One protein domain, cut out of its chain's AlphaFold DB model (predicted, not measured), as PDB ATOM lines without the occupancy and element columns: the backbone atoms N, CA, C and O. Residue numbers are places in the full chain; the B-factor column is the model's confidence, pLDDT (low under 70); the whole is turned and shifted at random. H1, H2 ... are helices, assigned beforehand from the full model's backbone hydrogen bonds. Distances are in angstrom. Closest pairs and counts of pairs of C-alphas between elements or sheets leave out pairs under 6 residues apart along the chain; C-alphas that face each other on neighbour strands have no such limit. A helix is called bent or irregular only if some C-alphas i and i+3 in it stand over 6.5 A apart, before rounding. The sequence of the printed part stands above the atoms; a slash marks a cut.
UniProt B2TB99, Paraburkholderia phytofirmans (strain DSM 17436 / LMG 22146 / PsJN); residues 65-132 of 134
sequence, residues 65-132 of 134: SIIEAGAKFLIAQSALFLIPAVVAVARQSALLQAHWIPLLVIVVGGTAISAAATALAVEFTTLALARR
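What this domain is: This is residues 65 to 132 of the 134 residues of a protein of Paraburkholderia phytofirmans (strain DSM 17436 / LMG 22146 / PsJN) (UniProt B2TB99). An open, flat V of helices: H1 and H2 follow each other end to end as one arm, and the long helix H3 makes the other, with the corner around residues 91 to 100. There is no core, and the space between the arms is empty. The printed part has 68 residues, with three named helices in the order H1, H2, H3 and no named strand, and its class is all helix. It is extended, with a radius of gyration of the C-alphas of 19.0 A and spans of 56 by 40 by 10 A.

Where its parts are: H1 is residues 65 to 76, 16.1 A from first to last C-alpha, and begins at C-alpha 65 at (40.168, -12.281, 32.556). H2 is residues 78 to 91, 19.8 A long, and ends at C-alpha 91 at (32.138, 23.988, 26.851). H3 is residues 93 to 132, 54.6 A long, and ends at C-alpha 132 at (3.258, -23.364, 35.914). H3 is irregular, with C-alphas 98 and 101 8.4 A apart, and has a kink of 75 degrees near residue 100.

How they stand to each other: H1 and H2 meet only through their link. H2 and H3 are close but not clearly touching; their closest C-alphas, those of Val 89 and Leu 96, are 7.9 A apart. Their lines stand at a steep tilt of 44 degrees, opposite ways, and the line of H3 is a rough one. H1 and H3 are apart. Every O i to N i+4 pair is within hydrogen-bond range in H1, against 9 of 10 in H2 and 33 of 36 in H3.

The domain as a whole: The two C-alphas farthest apart, those of Arg 91 and Arg 132, are 56.2 A apart. Residues 65 to 132 stand free, with no C-alpha 8 or more apart along the chain within 10 A. Both links are tight, and the printed part has no cut. The mean pLDDT of the printed part is 84.7; residues 93 to 96 and 131 to 132 are under 70.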
ATOM      1  N   SER A  65      39.039 -13.060  32.037       81.62
ATOM      2  CA  SER A  65      40.168 -12.281  32.556       81.62
ATOM      3  C   SER A  65      40.499 -11.036  31.725       81.62
ATOM      4  O   SER A  65      40.876 -10.013  32.294       81.62
ATOM      5  N   ILE A  66      40.335 -11.082  30.396       81.94
ATOM      6  CA  ILE A  66      40.584  -9.924  29.518       81.94
ATOM      7  C   ILE A  66      39.476  -8.881  29.691       81.94
ATOM      8  O   ILE A  66      39.752  -7.683  29.756       81.94
ATOM      9  N   ILE A  67      38.227  -9.338  29.812       85.44
ATOM     10  CA  ILE A  67      37.064  -8.469  30.018       85.44
ATOM     11  C   ILE A  67      37.149  -7.800  31.394       85.44
ATOM     12  O   ILE A  67      36.968  -6.592  31.498       85.44
ATOM     13  N   GLU A  68      37.481  -8.558  32.440       87.06
ATOM     14  CA  GLU A  68      37.631  -8.047  33.805       87.06
ATOM     15  C   GLU A  68      38.793  -7.060  33.932       87.06
ATOM     16  O   GLU A  68      38.640  -6.013  34.563       87.06
ATOM     17  N   ALA A  69      39.937  -7.340  33.302       84.19
ATOM     18  CA  ALA A  69      41.061  -6.409  33.269       84.19
ATOM     19  C   ALA A  69      40.689  -5.106  32.540       84.19
ATOM     20  O   ALA A  69      40.966  -4.017  33.049       84.19
ATOM     21  N   GLY A  70      40.005  -5.212  31.395       82.88
ATOM     22  CA  GLY A  70      39.500  -4.061  30.647       82.88
ATOM     23  C   GLY A  70      38.473  -3.249  31.441       82.88
ATOM     24  O   GLY A  70      38.583  -2.027  31.521       82.88
ATOM     25  N   ALA A  71      37.520  -3.915  32.094       85.75
ATOM     26  CA  ALA A  71      36.512  -3.279  32.937       85.75
ATOM     27  C   ALA A  71      37.145  -2.595  34.156       85.75
ATOM     28  O   ALA A  71      36.818  -1.450  34.450       85.75
ATOM     29  N   LYS A  72      38.098  -3.242  34.836       85.50
ATOM     30  CA  LYS A  72      38.804  -2.658  35.985       85.50
ATOM     31  C   LYS A  72      39.625  -1.433  35.582       85.50
ATOM     32  O   LYS A  72      39.643  -0.455  36.325       85.50
ATOM     33  N   PHE A  73      40.250  -1.460  34.407       83.56
ATOM     34  CA  PHE A  73      40.941  -0.308  33.825       83.56
ATOM     35  C   PHE A  73      39.963   0.829  33.499       83.56
ATOM     36  O   PHE A  73      40.175   1.957  33.928       83.56
ATOM     37  N   LEU A  74      38.838   0.532  32.839       84.75
ATOM     38  CA  LEU A  74      37.773   1.501  32.544       84.75
ATOM     39  C   LEU A  74      37.137   2.095  33.802       84.75
ATOM     40  O   LEU A  74      36.810   3.273  33.799       84.75
ATOM     41  N   ILE A  75      36.967   1.313  34.870       83.94
ATOM     42  CA  ILE A  75      36.440   1.779  36.160       83.94
ATOM     43  C   ILE A  75      37.478   2.650  36.868       83.94
ATOM     44  O   ILE A  75      37.137   3.741  37.325       83.94
ATOM     45  N   ALA A  76      38.746   2.227  36.900       84.81
ATOM     46  CA  ALA A  76      39.847   3.024  37.441       84.81
ATOM     47  C   ALA A  76      40.003   4.355  36.690       84.81
ATOM     48  O   ALA A  76      40.252   5.395  37.297       84.81
ATOM     49  N   GLN A  77      39.777   4.333  35.377       79.00
ATOM     50  CA  GLN A  77      39.748   5.513  34.529       79.00
ATOM     51  C   GLN A  77      38.355   6.090  34.310       79.00
ATOM     52  O   GLN A  77      38.240   7.009  33.517       79.00
ATOM     53  N   SER A  78      37.301   5.660  35.001       77.56
ATOM     54  CA  SER A  78      35.958   6.211  34.769       77.56
ATOM     55  C   SER A  78      35.946   7.698  35.107       77.56
ATOM     56  O   SER A  78      35.477   8.498  34.309       77.56
ATOM     57  N   ALA A  79      36.619   8.084  36.196       75.75
ATOM     58  CA  ALA A  79      36.928   9.473  36.525       75.75
ATOM     59  C   ALA A  79      37.790  10.161  35.442       75.75
ATOM     60  O   ALA A  79      37.519  11.301  35.076       75.75
ATOM     61  N   LEU A  80      38.785   9.462  34.879       76.56
ATOM     62  CA  LEU A  80      39.653   9.960  33.797       76.56
ATOM     63  C   LEU A  80      38.940  10.109  32.444       76.56
ATOM     64  O   LEU A  80      39.310  10.992  31.682       76.56
ATOM     65  N   PHE A  81      37.924   9.298  32.149       74.88
ATOM     66  CA  PHE A  81      37.066   9.396  30.966       74.88
ATOM     67  C   PHE A  81      35.902  10.369  31.195       74.88
ATOM     68  O   PHE A  81      35.441  11.005  30.247       74.88
ATOM     69  N   LEU A  82      35.476  10.561  32.450       82.50
ATOM     70  CA  LEU A  82      34.510  11.591  32.819       82.50
ATOM     71  C   LEU A  82      35.099  12.990  32.670       82.50
ATOM     72  O   LEU A  82      34.379  13.869  32.220       82.50
ATOM     73  N   ILE A  83      36.375  13.221  33.000       85.81
ATOM     74  CA  ILE A  83      36.976  14.562  32.890       85.81
ATOM     75  C   ILE A  83      36.831  15.138  31.460       85.81
ATOM     76  O   ILE A  83      36.247  16.216  31.327       85.81
ATOM     77  N   PRO A  84      37.254  14.457  30.372       82.25
ATOM     78  CA  PRO A  84      37.044  14.923  29.001       82.25
ATOM     79  C   PRO A  84      35.569  15.103  28.631       82.25
ATOM     80  O   PRO A  84      35.218  16.091  27.987       82.25
ATOM     81  N   ALA A  85      34.701  14.180  29.054       82.19
ATOM     82  CA  ALA A  85      33.272  14.239  28.760       82.19
ATOM     83  C   ALA A  85      32.591  15.433  29.456       82.19
ATOM     84  O   ALA A  85      31.866  16.195  28.820       82.19
ATOM     85  N   VAL A  86      32.879  15.651  30.742       83.19
ATOM     86  CA  VAL A  86      32.358  16.771  31.539       83.19
ATOM     87  C   VAL A  86      32.892  18.100  31.013       83.19
ATOM     88  O   VAL A  86      32.121  19.048  30.890       83.19
ATOM     89  N   VAL A  87      34.173  18.185  30.640       86.62
ATOM     90  CA  VAL A  87      34.758  19.405  30.050       86.62
ATOM     91  C   VAL A  87      34.130  19.728  28.691       86.62
ATOM     92  O   VAL A  87      33.871  20.898  28.406       86.62
ATOM     93  N   ALA A  88      33.844  18.722  27.860       83.81
ATOM     94  CA  ALA A  88      33.132  18.921  26.599       83.81
ATOM     95  C   ALA A  88      31.708  19.458  26.831       83.81
ATOM     96  O   ALA A  88      31.300  20.428  26.195       83.81
ATOM     97  N   VAL A  89      30.985  18.902  27.806       81.62
ATOM     98  CA  VAL A  89      29.651  19.388  28.193       81.62
ATOM     99  C   VAL A  89      29.712  20.804  28.784       81.62
ATOM    100  O   VAL A  89      28.876  21.641  28.451       81.62
ATOM    101  N   ALA A  90      30.719  21.113  29.604       81.50
ATOM    102  CA  ALA A  90      30.918  22.445  30.181       81.50
ATOM    103  C   ALA A  90      31.261  23.506  29.118       81.50
ATOM    104  O   ALA A  90      30.866  24.667  29.250       81.50
ATOM    105  N   ARG A  91      31.942  23.119  28.028       80.62
ATOM    106  CA  ARG A  91      32.138  23.988  26.851       80.62
ATOM    107  C   ARG A  91      30.826  24.256  26.113       80.62
ATOM    108  O   ARG A  91      30.611  25.377  25.665       80.62
ATOM    109  N   GLN A  92      29.920  23.282  26.077       78.81
ATOM    110  CA  GLN A  92      28.545  23.424  25.582       78.81
ATOM    111  C   GLN A  92      27.562  23.973  26.646       78.81
ATOM    112  O   GLN A  92      26.350  23.765  26.553       78.81
ATOM    113  N   SER A  93      28.051  24.701  27.658       64.44
ATOM    114  CA  SER A  93      27.254  25.172  28.806       64.44
ATOM    115  C   SER A  93      26.036  26.027  28.443       64.44
ATOM    116  O   SER A  93      25.059  26.016  29.189       64.44
ATOM    117  N   ALA A  94      26.037  26.706  27.292       69.31
ATOM    118  CA  ALA A  94      24.889  27.477  26.809       69.31
ATOM    119  C   ALA A  94      23.633  26.607  26.585       69.31
ATOM    120  O   ALA A  94      22.522  27.020  26.911       69.31
ATOM    121  N   LEU A  95      23.801  25.373  26.092       67.12
ATOM    122  CA  LEU A  95      22.695  24.418  25.935       67.12
ATOM    123  C   LEU A  95      22.211  23.894  27.288       67.12
ATOM    124  O   LEU A  95      21.012  23.701  27.487       67.12
ATOM    125  N   LEU A  96      23.143  23.713  28.226       69.12
ATOM    126  CA  LEU A  96      22.862  23.229  29.573       69.12
ATOM    127  C   LEU A  96      22.048  24.248  30.378       69.12
ATOM    128  O   LEU A  96      21.049  23.882  30.981       69.12
ATOM    129  N   GLN A  97      22.421  25.530  30.343       70.31
ATOM    130  CA  GLN A  97      21.684  26.590  31.041       70.31
ATOM    131  C   GLN A  97      20.273  26.790  30.474       70.31
ATOM    132  O   GLN A  97      19.349  27.078  31.229       70.31
ATOM    133  N   ALA A  98      20.088  26.589  29.167       78.62
ATOM    134  CA  ALA A  98      18.778  26.692  28.535       78.62
ATOM    135  C   ALA A  98      17.870  25.471  28.805       78.62
ATOM    136  O   ALA A  98      16.656  25.631  28.891       78.62
ATOM    137  N   HIS A  99      18.431  24.262  28.962       83.44
ATOM    138  CA  HIS A  99      17.660  23.004  29.015       83.44
ATOM    139  C   HIS A  99      17.983  22.107  30.225       83.44
ATOM    140  O   HIS A  99      17.789  20.891  30.169       83.44
ATOM    141  N   TRP A 100      18.437  22.675  31.345       84.62
ATOM    142  CA  TRP A 100      18.790  21.894  32.539       84.62
ATOM    143  C   TRP A 100      17.604  21.107  33.120       84.62
ATOM    144  O   TRP A 100      17.786  19.964  33.540       84.62
ATOM    145  N   ILE A 101      16.388  21.671  33.095       89.62
ATOM    146  CA  ILE A 101      15.176  20.988  33.578       89.62
ATOM    147  C   ILE A 101      14.832  19.773  32.696       89.62
ATOM    148  O   ILE A 101      14.749  18.673  33.244       89.62
ATOM    149  N   PRO A 102      14.677  19.898  31.357       91.31
ATOM    150  CA  PRO A 102      14.440  18.746  30.483       91.31
ATOM    151  C   PRO A 102      15.468  17.623  30.638       91.31
ATOM    152  O   PRO A 102      15.093  16.453  30.688       91.31
ATOM    153  N   LEU A 103      16.756  17.964  30.754       90.19
ATOM    154  CA  LEU A 103      17.818  16.974  30.935       90.19
ATOM    155  C   LEU A 103      17.663  16.213  32.255       90.19
ATOM    156  O   LEU A 103      17.751  14.987  32.265       90.19
ATOM    157  N   LEU A 104      17.379  16.920  33.353       91.19
ATOM    158  CA  LEU A 104      17.159  16.298  34.659       91.19
ATOM    159  C   LEU A 104      15.940  15.369  34.626       91.19
ATOM    160  O   LEU A 104      16.018  14.235  35.098       91.19
ATOM    161  N   VAL A 105      14.843  15.814  34.010       95.38
ATOM    162  CA  VAL A 105      13.620  15.013  33.866       95.38
ATOM    163  C   VAL A 105      13.868  13.752  33.037       95.38
ATOM    164  O   VAL A 105      13.408  12.685  33.431       95.38
ATOM    165  N   ILE A 106      14.614  13.831  31.932       95.44
ATOM    166  CA  ILE A 106      14.923  12.654  31.102       95.44
ATOM    167  C   ILE A 106      15.827  11.673  31.851       95.44
ATOM    168  O   ILE A 106      15.589  10.469  31.784       95.44
ATOM    169  N   VAL A 107      16.837  12.158  32.577       93.12
ATOM    170  CA  VAL A 107      17.742  11.287  33.342       93.12
ATOM    171  C   VAL A 107      16.982  10.596  34.471       93.12
ATOM    172  O   VAL A 107      16.938   9.371  34.517       93.12
ATOM    173  N   VAL A 108      16.326  11.359  35.348       96.38
ATOM    174  CA  VAL A 108      15.613  10.799  36.507       96.38
ATOM    175  C   VAL A 108      14.406   9.980  36.062       96.38
ATOM    176  O   VAL A 108      14.218   8.857  36.528       96.38
ATOM    177  N   GLY A 109      13.613  10.507  35.130       96.88
ATOM    178  CA  GLY A 109      12.451   9.823  34.576       96.88
ATOM    179  C   GLY A 109      12.845   8.554  33.829       96.88
ATOM    180  O   GLY A 109      12.272   7.502  34.083       96.88
ATOM    181  N   GLY A 110      13.870   8.610  32.976       96.00
ATOM    182  CA  GLY A 110      14.383   7.446  32.253       96.00
ATOM    183  C   GLY A 110      14.921   6.365  33.190       96.00
ATOM    184  O   GLY A 110      14.606   5.189  33.011       96.00
ATOM    185  N   THR A 111      15.664   6.745  34.234       95.62
ATOM    186  CA  THR A 111      16.131   5.799  35.258       95.62
ATOM    187  C   THR A 111      14.970   5.198  36.049       95.62
ATOM    188  O   THR A 111      14.930   3.982  36.218       95.62
ATOM    189  N   ALA A 112      14.006   6.008  36.492       96.94
ATOM    190  CA  ALA A 112      12.848   5.529  37.242       96.94
ATOM    191  C   ALA A 112      11.979   4.578  36.404       96.94
ATOM    192  O   ALA A 112      11.617   3.502  36.874       96.94
ATOM    193  N   ILE A 113      11.702   4.938  35.147       97.31
ATOM    194  CA  ILE A 113      10.936   4.110  34.210       97.31
ATOM    195  C   ILE A 113      11.687   2.810  33.910       97.31
ATOM    196  O   ILE A 113      11.074   1.750  33.930       97.31
ATOM    197  N   SER A 114      13.002   2.857  33.677       95.81
ATOM    198  CA  SER A 114      13.812   1.654  33.429       95.81
ATOM    199  C   SER A 114      13.848   0.718  34.644       95.81
ATOM    200  O   SER A 114      13.667  -0.496  34.508       95.81
ATOM    201  N   ALA A 115      14.001   1.273  35.850       95.75
ATOM    202  CA  ALA A 115      13.952   0.508  37.094       95.75
ATOM    203  C   ALA A 115      12.571  -0.130  37.309       95.75
ATOM    204  O   ALA A 115      12.487  -1.320  37.610       95.75
ATOM    205  N   ALA A 116      11.494   0.628  37.085       95.25
ATOM    206  CA  ALA A 116      10.128   0.123  37.171       95.25
ATOM    207  C   ALA A 116       9.854  -0.961  36.118       95.25
ATOM    208  O   ALA A 116       9.307  -2.007  36.449       95.25
ATOM    209  N   ALA A 117      10.283  -0.760  34.871       95.00
ATOM    210  CA  ALA A 117      10.138  -1.745  33.802       95.00
ATOM    211  C   ALA A 117      10.883  -3.047  34.127       95.00
ATOM    212  O   ALA A 117      10.341  -4.129  33.915       95.00
ATOM    213  N   THR A 118      12.090  -2.952  34.693       92.94
ATOM    214  CA  THR A 118      12.868  -4.120  35.134       92.94
ATOM    215  C   THR A 118      12.172  -4.837  36.290       92.94
ATOM    216  O   THR A 118      12.030  -6.058  36.253       92.94
ATOM    217  N   ALA A 119      11.688  -4.095  37.289       93.00
ATOM    218  CA  ALA A 119      10.960  -4.660  38.424       93.00
ATOM    219  C   ALA A 119       9.679  -5.378  37.974       93.00
ATOM    220  O   ALA A 119       9.469  -6.536  38.332       93.00
ATOM    221  N   LEU A 120       8.881  -4.740  37.111       91.81
ATOM    222  CA  LEU A 120       7.678  -5.336  36.534       91.81
ATOM    223  C   LEU A 120       8.013  -6.568  35.689       91.81
ATOM    224  O   LEU A 120       7.344  -7.582  35.821       91.81
ATOM    225  N   ALA A 121       9.056  -6.533  34.855       93.69
ATOM    226  CA  ALA A 121       9.468  -7.693  34.061       93.69
ATOM    227  C   ALA A 121       9.867  -8.893  34.943       93.69
ATOM    228  O   ALA A 121       9.514 -10.039  34.642       93.69
ATOM    229  N   VAL A 122      10.561  -8.646  36.057       93.94
ATOM    230  CA  VAL A 122      10.902  -9.680  37.046       93.94
ATOM    231  C   VAL A 122       9.645 -10.201  37.750       93.94
ATOM    232  O   VAL A 122       9.467 -11.410  37.903       93.94
ATOM    233  N   GLU A 123       8.727  -9.321  38.132       90.44
ATOM    234  CA  GLU A 123       7.461  -9.714  38.753       90.44
ATOM    235  C   GLU A 123       6.590 -10.535  37.785       90.44
ATOM    236  O   GLU A 123       6.104 -11.607  38.134       90.44
ATOM    237  N   PHE A 124       6.491 -10.131  36.518       89.81
ATOM    238  CA  PHE A 124       5.801 -10.898  35.480       89.81
ATOM    239  C   PHE A 124       6.422 -12.279  35.267       89.81
ATOM    240  O   PHE A 124       5.690 -13.261  35.161       89.81
ATOM    241  N   THR A 125       7.750 -12.386  35.209       91.00
ATOM    242  CA  THR A 125       8.424 -13.681  35.009       91.00
ATOM    243  C   THR A 125       8.281 -14.605  36.217       91.00
ATOM    244  O   THR A 125       8.026 -15.799  36.045       91.00
ATOM    245  N   THR A 126       8.364 -14.073  37.436       89.38
ATOM    246  CA  THR A 126       8.172 -14.851  38.671       89.38
ATOM    247  C   THR A 126       6.719 -15.299  38.847       89.38
ATOM    248  O   THR A 126       6.476 -16.473  39.143       89.38
ATOM    249  N   LEU A 127       5.745 -14.430  38.563       81.25
ATOM    250  CA  LEU A 127       4.320 -14.778  38.561       81.25
ATOM    251  C   LEU A 127       3.961 -15.764  37.433       81.25
ATOM    252  O   LEU A 127       3.163 -16.682  37.644       81.25
ATOM    253  N   ALA A 128       4.571 -15.635  36.251       78.88
ATOM    254  CA  ALA A 128       4.387 -16.578  35.146       78.88
ATOM    255  C   ALA A 128       4.935 -17.977  35.475       78.88
ATOM    256  O   ALA A 128       4.342 -18.978  35.067       78.88
ATOM    257  N   LEU A 129       6.020 -18.066  36.253       75.81
ATOM    258  CA  LEU A 129       6.525 -19.341  36.769       75.81
ATOM    259  C   LEU A 129       5.625 -19.924  37.868       75.81
ATOM    260  O   LEU A 129       5.421 -21.137  37.891       75.81
ATOM    261  N   ALA A 130       5.044 -19.088  38.735       75.62
ATOM    262  CA  ALA A 130       4.126 -19.539  39.785       75.62
ATOM    263  C   ALA A 130       2.858 -20.204  39.212       75.62
ATOM    264  O   ALA A 130       2.387 -21.197  39.761       75.62
ATOM    265  N   ARG A 131       2.363 -19.738  38.054       62.59
ATOM    266  CA  ARG A 131       1.242 -20.375  37.333       62.59
ATOM    267  C   ARG A 131       1.576 -21.718  36.681       62.59
ATOM    268  O   ARG A 131       0.657 -22.435  36.312       62.59
ATOM    269  N   ARG A 132       2.854 -22.078  36.519       59.25
ATOM    270  CA  ARG A 132       3.258 -23.364  35.914       59.25
ATOM    271  C   ARG A 132       3.349 -24.523  36.915       59.25
ATOM    272  O   ARG A 132       3.687 -25.628  36.500       59.25
TER     273      ARG A 132